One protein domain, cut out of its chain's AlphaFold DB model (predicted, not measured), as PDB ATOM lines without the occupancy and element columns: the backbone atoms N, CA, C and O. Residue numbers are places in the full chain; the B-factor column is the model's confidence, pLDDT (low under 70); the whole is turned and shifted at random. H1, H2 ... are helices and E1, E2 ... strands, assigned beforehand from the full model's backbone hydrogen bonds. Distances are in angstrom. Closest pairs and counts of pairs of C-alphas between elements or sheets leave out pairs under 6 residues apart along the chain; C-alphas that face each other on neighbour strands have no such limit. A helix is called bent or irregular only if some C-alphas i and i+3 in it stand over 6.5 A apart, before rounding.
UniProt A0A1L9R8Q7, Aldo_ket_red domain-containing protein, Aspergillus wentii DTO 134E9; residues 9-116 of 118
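AT A GLANCE: This is residues 9 to 116 of the 118 residues of the protein "Aldo_ket_red domain-containing protein" of Aspergillus wentii DTO 134E9 (UniProt A0A1L9R8Q7). Two helices, the long H4 and H5, meet near H4's last turns to make an L-shaped corner, with short H2 tucked inside it. H5 runs back alongside a two-stranded ribbon, E1 and E2, on the E2 side; H1 sits at the far end of the ribbon, while H3 and H6 lie out toward the rim, near H2 and H5. The 108 printed residues hold six named helices and two named strands, in the order H1 E1 H2 H3 H4 H5 E2 H6, and the class is mostly helix. E1 and E2 are parallel neighbours. The whole is only just compact, close to loose, with a radius of gyration of the C-alphas of 15.2 A and spans of 42 by 30 by 27 A.

HOW THE PARTS SIT: H1, residues 9 to 14, comes nearest to E1, residues 19 to 21, at the C-alphas of Gly 12 and Met 19, 7.3 A apart. H2, residues 26 to 31, touches H4, residues 54 to 73, at a steep tilt of 43 degrees, the same way; the closest C-alphas, of Leu 30 and Val 64, are 6.1 A apart. H3, residues 45 to 48, is close to H2 but not clearly touching, with the C-alphas of Ala 27 and His 46 closest at 6.8 A. H4, with residues 67 to 72 alone, touches H5, residues 78 to 89, about perpendicular at 84 degrees; the C-alphas of Ala 71 and Pro 78 are closest, 5.2 A apart. H2 also touches H5, at the C-alphas of Thr 31 and Ala 79, 4.8 A apart. E2, residues 98 to 100, is closest to H5 at the C-alphas of Lys 87 and Ile 98, 6.8 A apart. E1 and E2 are parallel, their directions 27 degrees apart, with N 21 and O 99 at 2.9 A and N 99 and O 19 at 2.8 A, within hydrogen-bond range. With H2, H3, H4 and H5 between them, they form a strand-helix-strand unit, two parallel strands joined through helices. H6, residues 107 to 114, is close to H5 but not clearly touching: the closest C-alphas, of Gln 80 and Met 113, are 6.7 A apart. Every O i to N i+4 pair is within hydrogen-bond range in H1, H5 and H6, against 14 of 16 in H4 and 0 of 2 in H2, where 2 of 3 O i to N i+3 pairs are; H3 is too short for an i+4 pair.

IN THESE COORDINATES: H1 begins at C-alpha 9, (-41.626, 35.976, -23.822), and is 8.8 A long; E1 is 6.4 A, H2 8.5 A and H3 6.0 A. H4 is 29.2 A long and ends at C-alpha 73, (-24.229, 20.842, -3.468). H2 and H4 are irregular: C-alphas 27 and 30 are 7.8 A apart, and C-alphas 55 and 58 are 7.1 A apart. H5 is 17.0 A long, E2 6.5 A, and H6 10.7 A, ending at C-alpha 114, (-31.543, 12.292, -20.094).

THE WHOLE: The two C-alphas farthest apart, of Glu 14 and Asp 38, are 42.9 A apart. The printed part has no cut. The link from H2 to H3, residues 32 to 44, is long. Mean pLDDT of the printed part is 89.9; residues 115 to 116 are under 70.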
ATOM      1  N   ALA A   9     -41.164  37.159 -24.545       95.81
ATOM      2  CA  ALA A   9     -41.626  35.976 -23.822       95.81
ATOM      3  C   ALA A   9     -43.129  36.052 -23.499       95.81
ATOM      4  O   ALA A   9     -43.837  35.069 -23.699       95.81
ATOM      5  N   GLU A  10     -43.609  37.221 -23.072       95.81
ATOM      6  CA  GLU A  10     -45.017  37.471 -22.747       95.81
ATOM      7  C   GLU A  10     -45.919  37.249 -23.966       95.81
ATOM      8  O   GLU A  10     -46.798  36.391 -23.927       95.81
ATOM      9  N   THR A  11     -45.622  37.896 -25.098       96.56
ATOM     10  CA  THR A  11     -46.357  37.679 -26.355       96.56
ATOM     11  C   THR A  11     -46.295  36.218 -26.805       96.56
ATOM     12  O   THR A  11     -47.273  35.668 -27.310       96.56
ATOM     13  N   GLY A  12     -45.152  35.554 -26.609       96.69
ATOM     14  CA  GLY A  12     -45.023  34.126 -26.888       96.69
ATOM     15  C   GLY A  12     -45.990  33.279 -26.057       96.69
ATOM     16  O   GLY A  12     -46.596  32.351 -26.587       96.69
ATOM     17  N   ALA A  13     -46.168  33.608 -24.778       97.00
ATOM     18  CA  ALA A  13     -47.095  32.915 -23.891       97.00
ATOM     19  C   ALA A  13     -48.558  33.168 -24.287       97.00
ATOM     20  O   ALA A  13     -49.323  32.212 -24.411       97.00
ATOM     21  N   GLU A  14     -48.923  34.427 -24.543       97.44
ATOM     22  CA  GLU A  14     -50.277  34.837 -24.944       97.44
ATOM     23  C   GLU A  14     -50.745  34.150 -26.232       97.44
ATOM     24  O   GLU A  14     -51.898  33.735 -26.341       97.44
ATOM     25  N   LEU A  15     -49.840  33.999 -27.202       97.94
ATOM     26  CA  LEU A  15     -50.139  33.415 -28.511       97.94
ATOM     27  C   LEU A  15     -49.901  31.897 -28.581       97.94
ATOM     28  O   LEU A  15     -50.078  31.299 -29.642       97.94
ATOM     29  N   GLY A  16     -49.468  31.259 -27.488       96.69
ATOM     30  CA  GLY A  16     -49.151  29.826 -27.469       96.69
ATOM     31  C   GLY A  16     -47.925  29.437 -28.311       96.69
ATOM     32  O   GLY A  16     -47.833  28.306 -28.794       96.69
ATOM     33  N   ILE A  17     -46.974  30.353 -28.505       97.62
ATOM     34  CA  ILE A  17     -45.752  30.146 -29.290       97.62
ATOM     35  C   ILE A  17     -44.656  29.531 -28.413       97.62
ATOM     36  O   ILE A  17     -44.287  30.048 -27.360       97.62
ATOM     37  N   VAL A  18     -44.065  28.435 -28.891       96.62
ATOM     38  CA  VAL A  18     -42.937  27.771 -28.226       96.62
ATOM     39  C   VAL A  18     -41.639  28.543 -28.459       96.62
ATOM     40  O   VAL A  18     -41.267  28.836 -29.596       96.62
ATOM     41  N   MET A  19     -40.886  28.788 -27.387       95.88
ATOM     42  CA  MET A  19     -39.552  29.380 -27.462       95.88
ATOM     43  C   MET A  19     -38.464  28.308 -27.461       95.88
ATOM     44  O   MET A  19     -38.386  27.452 -26.581       95.88
ATOM     45  N   LYS A  20     -37.545  28.392 -28.423       95.12
ATOM     46  CA  LYS A  20     -36.357  27.535 -28.473       95.12
ATOM     47  C   LYS A  20     -35.174  28.239 -27.814       95.12
ATOM     48  O   LYS A  20     -34.665  29.221 -28.351       95.12
ATOM     49  N   ALA A  21     -34.660  27.693 -26.713       93.19
ATOM     50  CA  ALA A  21     -33.398  28.162 -26.148       93.19
ATOM     51  C   ALA A  21     -32.226  27.571 -26.949       93.19
ATOM     52  O   ALA A  21     -31.894  26.384 -26.842       93.19
ATOM     53  N   HIS A  22     -31.626  28.407 -27.798       90.38
ATOM     54  CA  HIS A  22     -30.454  28.060 -28.593       90.38
ATOM     55  C   HIS A  22     -29.175  28.122 -27.749       90.38
ATOM     56  O   HIS A  22     -29.022  28.996 -26.898       90.38
ATOM     57  N   THR A  23     -28.236  27.200 -27.987       88.25
ATOM     58  CA  THR A  23     -26.964  27.101 -27.241       88.25
ATOM     59  C   THR A  23     -27.134  27.168 -25.709       88.25
ATOM     60  O   THR A  23     -26.427  27.929 -25.048       88.25
ATOM     61  N   PRO A  24     -28.031  26.362 -25.102       90.69
ATOM     62  CA  PRO A  24     -28.444  26.520 -23.702       90.69
ATOM     63  C   PRO A  24     -27.313  26.304 -22.683       90.69
ATOM     64  O   PRO A  24     -27.440  26.686 -21.528       90.69
ATOM     65  N   LEU A  25     -26.196  25.701 -23.103       91.25
ATOM     66  CA  LEU A  25     -25.008  25.477 -22.274       91.25
ATOM     67  C   LEU A  25     -23.890  26.503 -22.528       91.25
ATOM     68  O   LEU A  25     -22.744  26.266 -22.141       91.25
ATOM     69  N   GLY A  26     -24.190  27.605 -23.227       89.19
ATOM     70  CA  GLY A  26     -23.236  28.673 -23.528       89.19
ATOM     71  C   GLY A  26     -22.009  28.165 -24.281       89.19
ATOM     72  O   GLY A  26     -20.892  28.392 -23.834       89.19
ATOM     73  N   ALA A  27     -22.211  27.387 -25.351       87.75
ATOM     74  CA  ALA A  27     -21.132  26.727 -26.100       87.75
ATOM     75  C   ALA A  27     -20.172  25.887 -25.223       87.75
ATOM     76  O   ALA A  27     -18.979  25.794 -25.480       87.75
ATOM     77  N   GLY A  28     -20.693  25.269 -24.158       88.19
ATOM     78  CA  GLY A  28     -19.915  24.422 -23.254       88.19
ATOM     79  C   GLY A  28     -19.382  25.141 -22.013       88.19
ATOM     80  O   GLY A  28     -18.958  24.459 -21.078       88.19
ATOM     81  N   MET A  29     -19.471  26.472 -21.940       91.38
ATOM     82  CA  MET A  29     -19.051  27.260 -20.774       91.38
ATOM     83  C   MET A  29     -19.753  26.806 -19.487       91.38
ATOM     84  O   MET A  29     -19.099  26.551 -18.480       91.38
ATOM     85  N   LEU A  30     -21.070  26.573 -19.540       93.06
ATOM     86  CA  LEU A  30     -21.870  26.163 -18.375       93.06
ATOM     87  C   LEU A  30     -21.691  24.685 -17.984       93.06
ATOM     88  O   LEU A  30     -22.395  24.179 -17.117       93.06
ATOM     89  N   THR A  31     -20.758  23.966 -18.614       90.12
ATOM     90  CA  THR A  31     -20.428  22.582 -18.232       90.12
ATOM     91  C   THR A  31     -19.349  22.503 -17.151       90.12
ATOM     92  O   THR A  31     -19.104  21.414 -16.636       90.12
ATOM     93  N   GLY A  32     -18.678  23.618 -16.833       89.38
ATOM     94  CA  GLY A  32     -17.555  23.675 -15.884       89.38
ATOM     95  C   GLY A  32     -16.230  23.101 -16.411       89.38
ATOM     96  O   GLY A  32     -15.229  23.091 -15.693       89.38
ATOM     97  N   ARG A  33     -16.202  22.612 -17.660       88.12
ATOM     98  CA  ARG A  33     -15.015  21.988 -18.276       88.12
ATOM     99  C   ARG A  33     -14.080  22.983 -18.959       88.12
ATOM    100  O   ARG A  33     -12.895  22.700 -19.090       88.12
ATOM    101  N   LEU A  34     -14.604  24.117 -19.416       89.19
ATOM    102  CA  LEU A  34     -13.811  25.134 -20.095       89.19
ATOM    103  C   LEU A  34     -13.098  26.006 -19.054       89.19
ATOM    104  O   LEU A  34     -13.751  26.761 -18.340       89.19
ATOM    105  N   ARG A  35     -11.770  25.879 -18.960       88.50
ATOM    106  CA  ARG A  35     -10.932  26.609 -17.985       88.50
ATOM    107  C   ARG A  35     -10.020  27.670 -18.609       88.50
ATOM    108  O   ARG A  35      -9.418  28.447 -17.886       88.50
ATOM    109  N   SER A  36      -9.950  27.722 -19.938       86.94
ATOM    110  CA  SER A  36      -9.219  28.728 -20.718       86.94
ATOM    111  C   SER A  36      -9.952  28.976 -22.047       86.94
ATOM    112  O   SER A  36     -10.584  28.031 -22.543       86.94
ATOM    113  N   PRO A  37      -9.861  30.179 -22.656       81.25
ATOM    114  CA  PRO A  37     -10.337  30.433 -24.019       81.25
ATOM    115  C   PRO A  37      -9.775  29.450 -25.056       81.25
ATOM    116  O   PRO A  37     -10.465  29.112 -26.017       81.25
ATOM    117  N   ASP A  38      -8.564  28.931 -24.837       82.88
ATOM    118  CA  ASP A  38      -7.913  27.967 -25.735       82.88
ATOM    119  C   ASP A  38      -8.533  26.568 -25.687       82.88
ATOM    120  O   ASP A  38      -8.262  25.735 -26.548       82.88
ATOM    121  N   GLY A  39      -9.401  26.301 -24.707       81.31
ATOM    122  CA  GLY A  39     -10.184  25.069 -24.669       81.31
ATOM    123  C   GLY A  39     -11.315  25.026 -25.705       81.31
ATOM    124  O   GLY A  39     -11.935  23.975 -25.871       81.31
ATOM    125  N   LEU A  40     -11.601  26.140 -26.394       80.94
ATOM    126  CA  LEU A  40     -12.501  26.162 -27.546       80.94
ATOM    127  C   LEU A  40     -11.744  25.758 -28.822       80.94
ATOM    128  O   LEU A  40     -10.651  26.277 -29.068       80.94
ATOM    129  N   PRO A  41     -12.318  24.896 -29.685       78.50
ATOM    130  CA  PRO A  41     -11.700  24.569 -30.966       78.50
ATOM    131  C   PRO A  41     -11.444  25.828 -31.805       78.50
ATOM    132  O   PRO A  41     -12.282  26.728 -31.868       78.50
ATOM    133  N   ALA A  42     -10.293  25.883 -32.481       71.00
ATOM    134  CA  ALA A  42      -9.859  27.063 -33.237       71.00
ATOM    135  C   ALA A  42     -10.828  27.477 -34.363       71.00
ATOM    136  O   ALA A  42     -10.868  28.644 -34.737       71.00
ATOM    137  N   ASN A  43     -11.624  26.537 -34.878       70.25
ATOM    138  CA  ASN A  43     -12.622  26.763 -35.922       70.25
ATOM    139  C   ASN A  43     -14.042  27.027 -35.383       70.25
ATOM    140  O   ASN A  43     -14.987  27.086 -36.171       70.25
ATOM    141  N   GLU A  44     -14.232  27.171 -34.068       80.25
ATOM    142  CA  GLU A  44     -15.545  27.502 -33.517       80.25
ATOM    143  C   GLU A  44     -15.830  29.005 -33.568       80.25
ATOM    144  O   GLU A  44     -15.178  29.807 -32.904       80.25
ATOM    145  N   TYR A  45     -16.908  29.374 -34.267       83.94
ATOM    146  CA  TYR A  45     -17.442  30.741 -34.311       83.94
ATOM    147  C   TYR A  45     -17.697  31.339 -32.915       83.94
ATOM    148  O   TYR A  45     -17.537  32.540 -32.705       83.94
ATOM    149  N   HIS A  46     -18.028  30.502 -31.927       84.00
ATOM    150  CA  HIS A  46     -18.229  30.938 -30.547       84.00
ATOM    151  C   HIS A  46     -16.995  31.616 -29.943       84.00
ATOM    152  O   HIS A  46     -17.167  32.462 -29.071       84.00
ATOM    153  N   ARG A  47     -15.774  31.315 -30.417       85.75
ATOM    154  CA  ARG A  47     -14.527  31.932 -29.927       85.75
ATOM    155  C   ARG A  47     -14.524  33.454 -30.072       85.75
ATOM    156  O   ARG A  47     -13.841  34.117 -29.305       85.75
ATOM    157  N   PHE A  48     -15.310  34.009 -30.994       87.62
ATOM    158  CA  PHE A  48     -15.430  35.455 -31.205       87.62
ATOM    159  C   PHE A  48     -16.488  36.123 -30.321       87.62
ATOM    160  O   PHE A  48     -16.629  37.344 -30.340       87.62
ATOM    161  N   PHE A  49     -17.254  35.366 -29.527       90.25
ATOM    162  CA  PHE A  49     -18.234  35.984 -28.637       90.25
ATOM    163  C   PHE A  49     -17.542  36.758 -27.510       90.25
ATOM    164  O   PHE A  49     -16.547  36.269 -26.967       90.25
ATOM    165  N   PRO A  50     -18.109  37.904 -27.071       91.75
ATOM    166  CA  PRO A  50     -17.532  38.720 -26.003       91.75
ATOM    167  C   PRO A  50     -17.192  37.918 -24.747       91.75
ATOM    168  O   PRO A  50     -16.142  38.121 -24.152       91.75
ATOM    169  N   ARG A  51     -18.036  36.943 -24.382       90.88
ATOM    170  CA  ARG A  51     -17.869  36.122 -23.173       90.88
ATOM    171  C   ARG A  51     -16.611  35.243 -23.161       90.88
ATOM    172  O   ARG A  51     -16.209  34.805 -22.086       90.88
ATOM    173  N   PHE A  52     -16.018  34.982 -24.328       91.31
ATOM    174  CA  PHE A  52     -14.800  34.183 -24.472       91.31
ATOM    175  C   PHE A  52     -13.547  35.014 -24.751       91.31
ATOM    176  O   PHE A  52     -12.465  34.440 -24.836       91.31
ATOM    177  N   GLN A  53     -13.675  36.340 -24.866       91.06
ATOM    178  CA  GLN A  53     -12.507  37.206 -25.004       91.06
ATOM    179  C   GLN A  53     -11.744  37.294 -23.675       91.06
ATOM    180  O   GLN A  53     -12.386  37.215 -22.617       91.06
ATOM    181  N   PRO A  54     -10.405  37.444 -23.699       88.06
ATOM    182  CA  PRO A  54      -9.571  37.449 -22.496       88.06
ATOM    183  C   PRO A  54     -10.059  38.406 -21.402       88.06
ATOM    184  O   PRO A  54     -10.051  38.045 -20.226       88.06
ATOM    185  N   GLU A  55     -10.571  39.576 -21.785       90.75
ATOM    186  CA  GLU A  55     -11.042  40.628 -20.877       90.75
ATOM    187  C   GLU A  55     -12.280  40.198 -20.072       90.75
ATOM    188  O   GLU A  55     -12.488  40.647 -18.947       90.75
ATOM    189  N   ASN A  56     -13.102  39.301 -20.630       93.88
ATOM    190  CA  ASN A  56     -14.348  38.838 -20.017       93.88
ATOM    191  C   ASN A  56     -14.254  37.415 -19.461       93.88
ATOM    192  O   ASN A  56     -15.045  37.041 -18.591       93.88
ATOM    193  N   PHE A  57     -13.328  36.600 -19.971       92.12
ATOM    194  CA  PHE A  57     -13.278  35.173 -19.667       92.12
ATOM    195  C   PHE A  57     -13.078  34.913 -18.172       92.12
ATOM    196  O   PHE A  57     -13.795  34.092 -17.606       92.12
ATOM    197  N   GLY A  58     -12.169  35.647 -17.520       92.81
ATOM    198  CA  GLY A  58     -11.914  35.506 -16.082       92.81
ATOM    199  C   GLY A  58     -13.161  35.763 -15.230       92.81
ATOM    200  O   GLY A  58     -13.509  34.947 -14.378       92.81
ATOM    201  N   ASN A  59     -13.894  36.841 -15.516       94.19
ATOM    202  CA  ASN A  59     -15.132  37.179 -14.806       94.19
ATOM    203  C   ASN A  59     -16.228  36.127 -15.036       94.19
ATOM    204  O   ASN A  59     -16.904  35.702 -14.099       94.19
ATOM    205  N   ASN A  60     -16.377  35.654 -16.276       94.44
ATOM    206  CA  ASN A  60     -17.337  34.597 -16.592       94.44
ATOM    207  C   ASN A  60     -16.961  33.268 -15.930       94.44
ATOM    208  O   ASN A  60     -17.847  32.545 -15.478       94.44
ATOM    209  N   LEU A  61     -15.667  32.957 -15.819       93.69
ATOM    210  CA  LEU A  61     -15.195  31.748 -15.152       93.69
ATOM    211  C   LEU A  61     -15.561  31.755 -13.663       93.69
ATOM    212  O   LEU A  61     -16.066  30.749 -13.175       93.69
ATOM    213  N   GLN A  62     -15.433  32.892 -12.971       95.00
ATOM    214  CA  GLN A  62     -15.870  33.018 -11.572       95.00
ATOM    215  C   GLN A  62     -17.374  32.744 -11.397       95.00
ATOM    216  O   GLN A  62     -17.797  32.152 -10.403       95.00
ATOM    217  N   LEU A  63     -18.209  33.159 -12.356       94.69
ATOM    218  CA  LEU A  63     -19.642  32.844 -12.337       94.69
ATOM    219  C   LEU A  63     -19.891  31.351 -12.581       94.69
ATOM    220  O   LEU A  63     -20.703  30.742 -11.884       94.69
ATOM    221  N   VAL A  64     -19.174  30.750 -13.533       95.38
ATOM    222  CA  VAL A  64     -19.248  29.308 -13.805       95.38
ATOM    223  C   VAL A  64     -18.834  28.500 -12.578       95.38
ATOM    224  O   VAL A  64     -19.505  27.527 -12.258       95.38
ATOM    225  N   GLU A  65     -17.804  28.914 -11.844       95.88
ATOM    226  CA  GLU A  65     -17.368  28.240 -10.615       95.88
ATOM    227  C   GLU A  65     -18.451  28.237  -9.534       95.88
ATOM    228  O   GLU A  65     -18.685  27.207  -8.899       95.88
ATOM    229  N   LYS A  66     -19.185  29.344  -9.377       96.50
ATOM    230  CA  LYS A  66     -20.345  29.401  -8.471       96.50
ATOM    231  C   LYS A  66     -21.445  28.429  -8.901       96.50
ATOM    232  O   LYS A  66     -22.013  27.740  -8.057       96.50
ATOM    233  N   ILE A  67     -21.724  28.341 -10.203       95.62
ATOM    234  CA  ILE A  67     -22.694  27.382 -10.758       95.62
ATOM    235  C   ILE A  67     -22.219  25.945 -10.526       95.62
ATOM    236  O   ILE A  67     -23.021  25.092 -10.152       95.62
ATOM    237  N   THR A  68     -20.926  25.670 -10.713       96.12
ATOM    238  CA  THR A  68     -20.338  24.349 -10.478       96.12
ATOM    239  C   THR A  68     -20.483  23.930  -9.024       96.12
ATOM    240  O   THR A  68     -20.999  22.845  -8.771       96.12
ATOM    241  N   ARG A  69     -20.140  24.807  -8.080       97.06
ATOM    242  CA  ARG A  69     -20.314  24.543  -6.649       97.06
ATOM    243  C   ARG A  69     -21.777  24.290  -6.284       97.06
ATOM    244  O   ARG A  69     -22.080  23.335  -5.576       97.06
ATOM    245  N   LEU A  70     -22.703  25.097  -6.807       96.94
ATOM    246  CA  LEU A  70     -24.133  24.885  -6.575       96.94
ATOM    247  C   LEU A  70     -24.608  23.535  -7.138       96.94
ATOM    248  O   LEU A  70     -25.439  22.866  -6.530       96.94
ATOM    249  N   ALA A  71     -24.088  23.117  -8.292       95.94
ATOM    250  CA  ALA A  71     -24.409  21.817  -8.871       95.94
ATOM    251  C   ALA A  71     -23.874  20.661  -8.005       95.94
ATOM    252  O   ALA A  71     -24.595  19.692  -7.773       95.94
ATOM    253  N   GLU A  72     -22.662  20.793  -7.457       96.12
ATOM    254  CA  GLU A  72     -22.073  19.834  -6.512       96.12
ATOM    255  C   GLU A  72     -22.915  19.698  -5.236       96.12
ATOM    256  O   GLU A  72     -23.263  18.583  -4.845       96.12
ATOM    257  N   GLU A  73     -23.333  20.818  -4.637       97.25
ATOM    258  CA  GLU A  73     -24.229  20.842  -3.468       97.25
ATOM    259  C   GLU A  73     -25.567  20.134  -3.752       97.25
ATOM    260  O   GLU A  73     -26.149  19.486  -2.879       97.25
ATOM    261  N   ARG A  74     -26.045  20.216  -4.998       94.69
ATOM    262  CA  ARG A  74     -27.270  19.558  -5.484       94.69
ATOM    263  C   ARG A  74     -27.032  18.159  -6.059       94.69
ATOM    264  O   ARG A  74     -27.989  17.542  -6.521       94.69
ATOM    265  N   LYS A  75     -25.796  17.648  -6.010       95.56
ATOM    266  CA  LYS A  75     -25.386  16.339  -6.545       95.56
ATOM    267  C   LYS A  75     -25.768  16.141  -8.018       95.56
ATOM    268  O   LYS A  75     -26.166  15.050  -8.422       95.56
ATOM    269  N   CYS A  76     -25.648  17.190  -8.827       94.12
ATOM    270  CA  CYS A  76     -25.912  17.153 -10.262       94.12
ATOM    271  C   CYS A  76     -24.758  17.764 -11.068       94.12
ATOM    272  O   CYS A  76     -23.847  18.395 -10.535       94.12
ATOM    273  N   MET A  77     -24.772  17.567 -12.385       92.69
ATOM    274  CA  MET A  77     -23.813  18.211 -13.278       92.69
ATOM    275  C   MET A  77     -24.165  19.696 -13.480       92.69
ATOM    276  O   MET A  77     -25.346  20.024 -13.612       92.69
ATOM    277  N   PRO A  78     -23.180  20.592 -13.677       94.31
ATOM    278  CA  PRO A  78     -23.444  22.003 -13.994       94.31
ATOM    279  C   PRO A  78     -24.350  22.187 -15.222       94.31
ATOM    280  O   PRO A  78     -25.260  23.013 -15.229       94.31
ATOM    281  N   ALA A  79     -24.174  21.330 -16.234       92.06
ATOM    282  CA  ALA A  79     -25.034  21.308 -17.412       92.06
ATOM    283  C   ALA A  79     -26.491  20.942 -17.081       92.06
ATOM    284  O   ALA A  79     -27.410  21.508 -17.665       92.06
ATOM    285  N   GLN A  80     -26.712  20.016 -16.141       92.81
ATOM    286  CA  GLN A  80     -28.056  19.655 -15.687       92.81
ATOM    287  C   GLN A  80     -28.695  20.822 -14.932       92.81
ATOM    288  O   GLN A  80     -29.836  21.177 -15.214       92.81
ATOM    289  N   LEU A  81     -27.945  21.482 -14.046       94.88
ATOM    290  CA  LEU A  81     -28.424  22.659 -13.326       94.88
ATOM    291  C   LEU A  81     -28.835  23.796 -14.280       94.88
ATOM    292  O   LEU A  81     -29.917  24.362 -14.132       94.88
ATOM    293  N   ALA A  82     -28.023  24.082 -15.302       93.94
ATOM    294  CA  ALA A  82     -28.338  25.087 -16.320       93.94
ATOM    295  C   ALA A  82     -29.621  24.746 -17.103       93.94
ATOM    296  O   ALA A  82     -30.489  25.599 -17.293       93.94
ATOM    297  N   LEU A  83     -29.786  23.486 -17.520       93.44
ATOM    298  CA  LEU A  83     -30.998  23.037 -18.213       93.44
ATOM    299  C   LEU A  83     -32.227  23.057 -17.295       93.44
ATOM    300  O   LEU A  83     -33.317  23.412 -17.742       93.44
ATOM    301  N   ALA A  84     -32.066  22.700 -16.019       93.88
ATOM    302  CA  ALA A  84     -33.129  22.757 -15.023       93.88
ATOM    303  C   ALA A  84     -33.602  24.197 -14.785       93.88
ATOM    304  O   ALA A  84     -34.803  24.422 -14.658       93.88
ATOM    305  N   TRP A  85     -32.689  25.171 -14.799       94.44
ATOM    306  CA  TRP A  85     -33.037  26.589 -14.719       94.44
ATOM    307  C   TRP A  85     -33.874  27.054 -15.922       94.44
ATOM    308  O   TRP A  85     -34.881  27.730 -15.745       94.44
ATOM    309  N   ILE A  86     -33.545  26.629 -17.149       94.12
ATOM    310  CA  ILE A  86     -34.375  26.947 -18.330       94.12
ATOM    311  C   ILE A  86     -35.770  26.319 -18.196       94.12
ATOM    312  O   ILE A  86     -36.783  26.980 -18.429       94.12
ATOM    313  N   LYS A  87     -35.838  25.048 -17.779       93.50
ATOM    314  CA  LYS A  87     -37.116  24.361 -17.542       93.50
ATOM    315  C   LYS A  87     -37.934  25.044 -16.443       93.50
ATOM    316  O   LYS A  87     -39.156  25.079 -16.547       93.50
ATOM    317  N   SER A  88     -37.295  25.581 -15.401       95.12
ATOM    318  CA  SER A  88     -38.008  26.280 -14.330       95.12
ATOM    319  C   SER A  88     -38.609  27.595 -14.817       95.12
ATOM    320  O   SER A  88     -39.741  27.885 -14.446       95.12
ATOM    321  N   LYS A  89     -37.934  28.326 -15.716       94.44
ATOM    322  CA  LYS A  89     -38.505  29.505 -16.390       94.44
ATOM    323  C   LYS A  89     -39.769  29.161 -17.170       94.44
ATOM    324  O   LYS A  89     -40.781  29.815 -16.979       94.44
ATOM    325  N   SER A  90     -39.754  28.069 -17.933       94.50
ATOM    326  CA  SER A  90     -40.939  27.587 -18.662       94.50
ATOM    327  C   SER A  90     -42.136  27.223 -17.767       94.50
ATOM    328  O   SER A  90     -43.236  27.064 -18.281       94.50
ATOM    329  N   ARG A  91     -41.928  27.013 -16.459       94.31
ATOM    330  CA  ARG A  91     -42.987  26.672 -15.490       94.31
ATOM    331  C   ARG A  91     -43.546  27.894 -14.758       94.31
ATOM    332  O   ARG A  91     -44.458  27.738 -13.952       94.31
ATOM    333  N   GLN A  92     -42.976  29.080 -14.969       94.62
ATOM    334  CA  GLN A  92     -43.450  30.298 -14.318       94.62
ATOM    335  C   GLN A  92     -44.736  30.798 -14.995       94.62
ATOM    336  O   GLN A  92     -44.861  30.681 -16.214       94.62
ATOM    337  N   PRO A  93     -45.691  31.363 -14.234       93.50
ATOM    338  CA  PRO A  93     -46.860  32.016 -14.818       93.50
ATOM    339  C   PRO A  93     -46.448  33.109 -15.810       93.50
ATOM    340  O   PRO A  93     -45.497  33.843 -15.553       93.50
ATOM    341  N   GLY A  94     -47.158  33.208 -16.937       92.00
ATOM    342  CA  GLY A  94     -46.871  34.196 -17.983       92.00
ATOM    343  C   GLY A  94     -45.645  33.887 -18.851       92.00
ATOM    344  O   GLY A  94     -45.290  34.699 -19.698       92.00
ATOM    345  N   MET A  95     -44.997  32.729 -18.671       96.06
ATOM    346  CA  MET A  95     -43.896  32.295 -19.535       96.06
ATOM    347  C   MET A  95     -44.379  31.317 -20.614       96.06
ATOM    348  O   MET A  95     -45.239  30.474 -20.344       96.06
ATOM    349  N   PRO A  96     -43.800  31.370 -21.826       96.81
ATOM    350  CA  PRO A  96     -44.104  30.407 -22.869       96.81
ATOM    351  C   PRO A  96     -43.479  29.053 -22.539       96.81
ATOM    352  O   PRO A  96     -42.604  28.925 -21.676       96.81
ATOM    353  N   PHE A  97     -43.871  28.023 -23.287       96.69
ATOM    354  CA  PHE A  97     -43.150  26.759 -23.242       96.69
ATOM    355  C   PHE A  97     -41.743  26.944 -23.830       96.69
ATOM    356  O   PHE A  97     -41.600  27.315 -24.997       96.69
ATOM    357  N   ILE A  98     -40.699  26.694 -23.031       96.38
ATOM    358  CA  ILE A  98     -39.299  26.865 -23.443       96.38
ATOM    359  C   ILE A  98     -38.638  25.498 -23.617       96.38
ATOM    360  O   ILE A  98     -38.465  24.743 -22.658       96.38
ATOM    361  N   VAL A  99     -38.184  25.210 -24.836       93.69
ATOM    362  CA  VAL A  99     -37.463  23.978 -25.172       93.69
ATOM    363  C   VAL A  99     -35.964  24.271 -25.293       93.69
ATOM    364  O   VAL A  99     -35.540  24.926 -26.253       93.69
ATOM    365  N   PRO A 100     -35.118  23.790 -24.360       92.50
ATOM    366  CA  PRO A 100     -33.675  23.865 -24.520       92.50
ATOM    367  C   PRO A 100     -33.191  22.848 -25.550       92.50
ATOM    368  O   PRO A 100     -33.461  21.655 -25.441       92.50
ATOM    369  N   VAL A 101     -32.410  23.311 -26.526       88.12
ATOM    370  CA  VAL A 101     -31.811  22.435 -27.542       88.12
ATOM    371  C   VAL A 101     -30.326  22.266 -27.251       88.12
ATOM    372  O   VAL A 101     -29.480  23.020 -27.732       88.12
ATOM    373  N   ALA A 102     -30.020  21.279 -26.407       81.81
ATOM    374  CA  ALA A 102     -28.660  20.899 -26.048       81.81
ATOM    375  C   ALA A 102     -28.150  19.798 -26.990       81.81
ATOM    376  O   ALA A 102     -28.550  18.642 -26.887       81.81
ATOM    377  N   GLY A 103     -27.269  20.161 -27.923       76.75
ATOM    378  CA  GLY A 103     -26.603  19.192 -28.792       76.75
ATOM    379  C   GLY A 103     -25.511  18.405 -28.060       76.75
ATOM    380  O   GLY A 103     -24.852  18.919 -27.155       76.75
ATOM    381  N   ALA A 104     -25.266  17.170 -28.496       78.50
ATOM    382  CA  ALA A 104     -24.150  16.345 -28.047       78.50
ATOM    383  C   ALA A 104     -23.567  15.558 -29.230       78.50
ATOM    384  O   ALA A 104     -24.299  15.129 -30.112       78.50
ATOM    385  N   ARG A 105     -22.243  15.353 -29.237       78.00
ATOM    386  CA  ARG A 105     -21.531  14.551 -30.257       78.00
ATOM    387  C   ARG A 105     -21.169  13.139 -29.772       78.00
ATOM    388  O   ARG A 105     -20.292  12.496 -30.328       78.00
ATOM    389  N   SER A 106     -21.763  12.693 -28.668       82.12
ATOM    390  CA  SER A 106     -21.459  11.407 -28.035       82.12
ATOM    391  C   SER A 106     -22.702  10.874 -27.340       82.12
ATOM    392  O   SER A 106     -23.316  11.591 -26.549       82.12
ATOM    393  N   GLU A 107     -23.017   9.608 -27.588       85.94
ATOM    394  CA  GLU A 107     -24.127   8.884 -26.964       85.94
ATOM    395  C   GLU A 107     -24.064   8.939 -25.432       85.94
ATOM    396  O   GLU A 107     -25.036   9.313 -24.780       85.94
ATOM    397  N   ARG A 108     -22.878   8.713 -24.847       84.31
ATOM    398  CA  ARG A 108     -22.661   8.824 -23.394       84.31
ATOM    399  C   ARG A 108     -23.122  10.177 -22.842       84.31
ATOM    400  O   ARG A 108     -23.652  10.244 -21.736       84.31
ATOM    401  N   ARG A 109     -22.917  11.267 -23.593       81.19
ATOM    402  CA  ARG A 109     -23.353  12.610 -23.174       81.19
ATOM    403  C   ARG A 109     -24.868  12.780 -23.280       81.19
ATOM    404  O   ARG A 109     -25.428  13.454 -22.425       81.19
ATOM    405  N   ILE A 110     -25.513  12.164 -24.272       81.81
ATOM    406  CA  ILE A 110     -26.978  12.158 -24.402       81.81
ATOM    407  C   ILE A 110     -27.596  11.445 -23.196       81.81
ATOM    408  O   ILE A 110     -28.430  12.027 -22.508       81.81
ATOM    409  N   ILE A 111     -27.110  10.242 -22.877       83.88
ATOM    410  CA  ILE A 111     -27.606   9.436 -21.751       83.88
ATOM    411  C   ILE A 111     -27.450  10.194 -20.425       83.88
ATOM    412  O   ILE A 111     -28.406  10.319 -19.662       83.88
ATOM    413  N   ALA A 112     -26.276  10.782 -20.172       80.69
ATOM    414  CA  ALA A 112     -26.026  11.548 -18.948       80.69
ATOM    415  C   ALA A 112     -26.937  12.789 -18.805       80.69
ATOM    416  O   ALA A 112     -27.222  13.233 -17.692       80.69
ATOM    417  N   MET A 113     -27.409  13.365 -19.917       75.75
ATOM    418  CA  MET A 113     -28.353  14.491 -19.910       75.75
ATOM    419  C   MET A 113     -29.818  14.045 -19.751       75.75
ATOM    420  O   MET A 113     -30.620  14.810 -19.218       75.75
ATOM    421  N   GLN A 114     -30.175  12.827 -20.173       72.50
ATOM    422  CA  GLN A 114     -31.543  12.292 -20.094       72.50
ATOM    423  C   GLN A 114     -31.978  11.878 -18.682       72.50
ATOM    424  O   GLN A 114     -33.168  11.927 -18.386       72.50
ATOM    425  N   GLN A 115     -31.035  11.563 -17.787       67.88
ATOM    426  CA  GLN A 115     -31.302  11.206 -16.379       67.88
ATOM    427  C   GLN A 115     -31.952  12.336 -15.542       67.88
ATOM    428  O   GLN A 115     -32.139  12.195 -14.342       67.88
ATOM    429  N   MET A 116     -32.303  13.461 -16.170       56.38
ATOM    430  CA  MET A 116     -32.931  14.652 -15.587       56.38
ATOM    431  C   MET A 116     -34.457  14.716 -15.810       56.38
ATOM    432  O   MET A 116     -35.076  15.733 -15.493       56.38
TER     433      MET A 116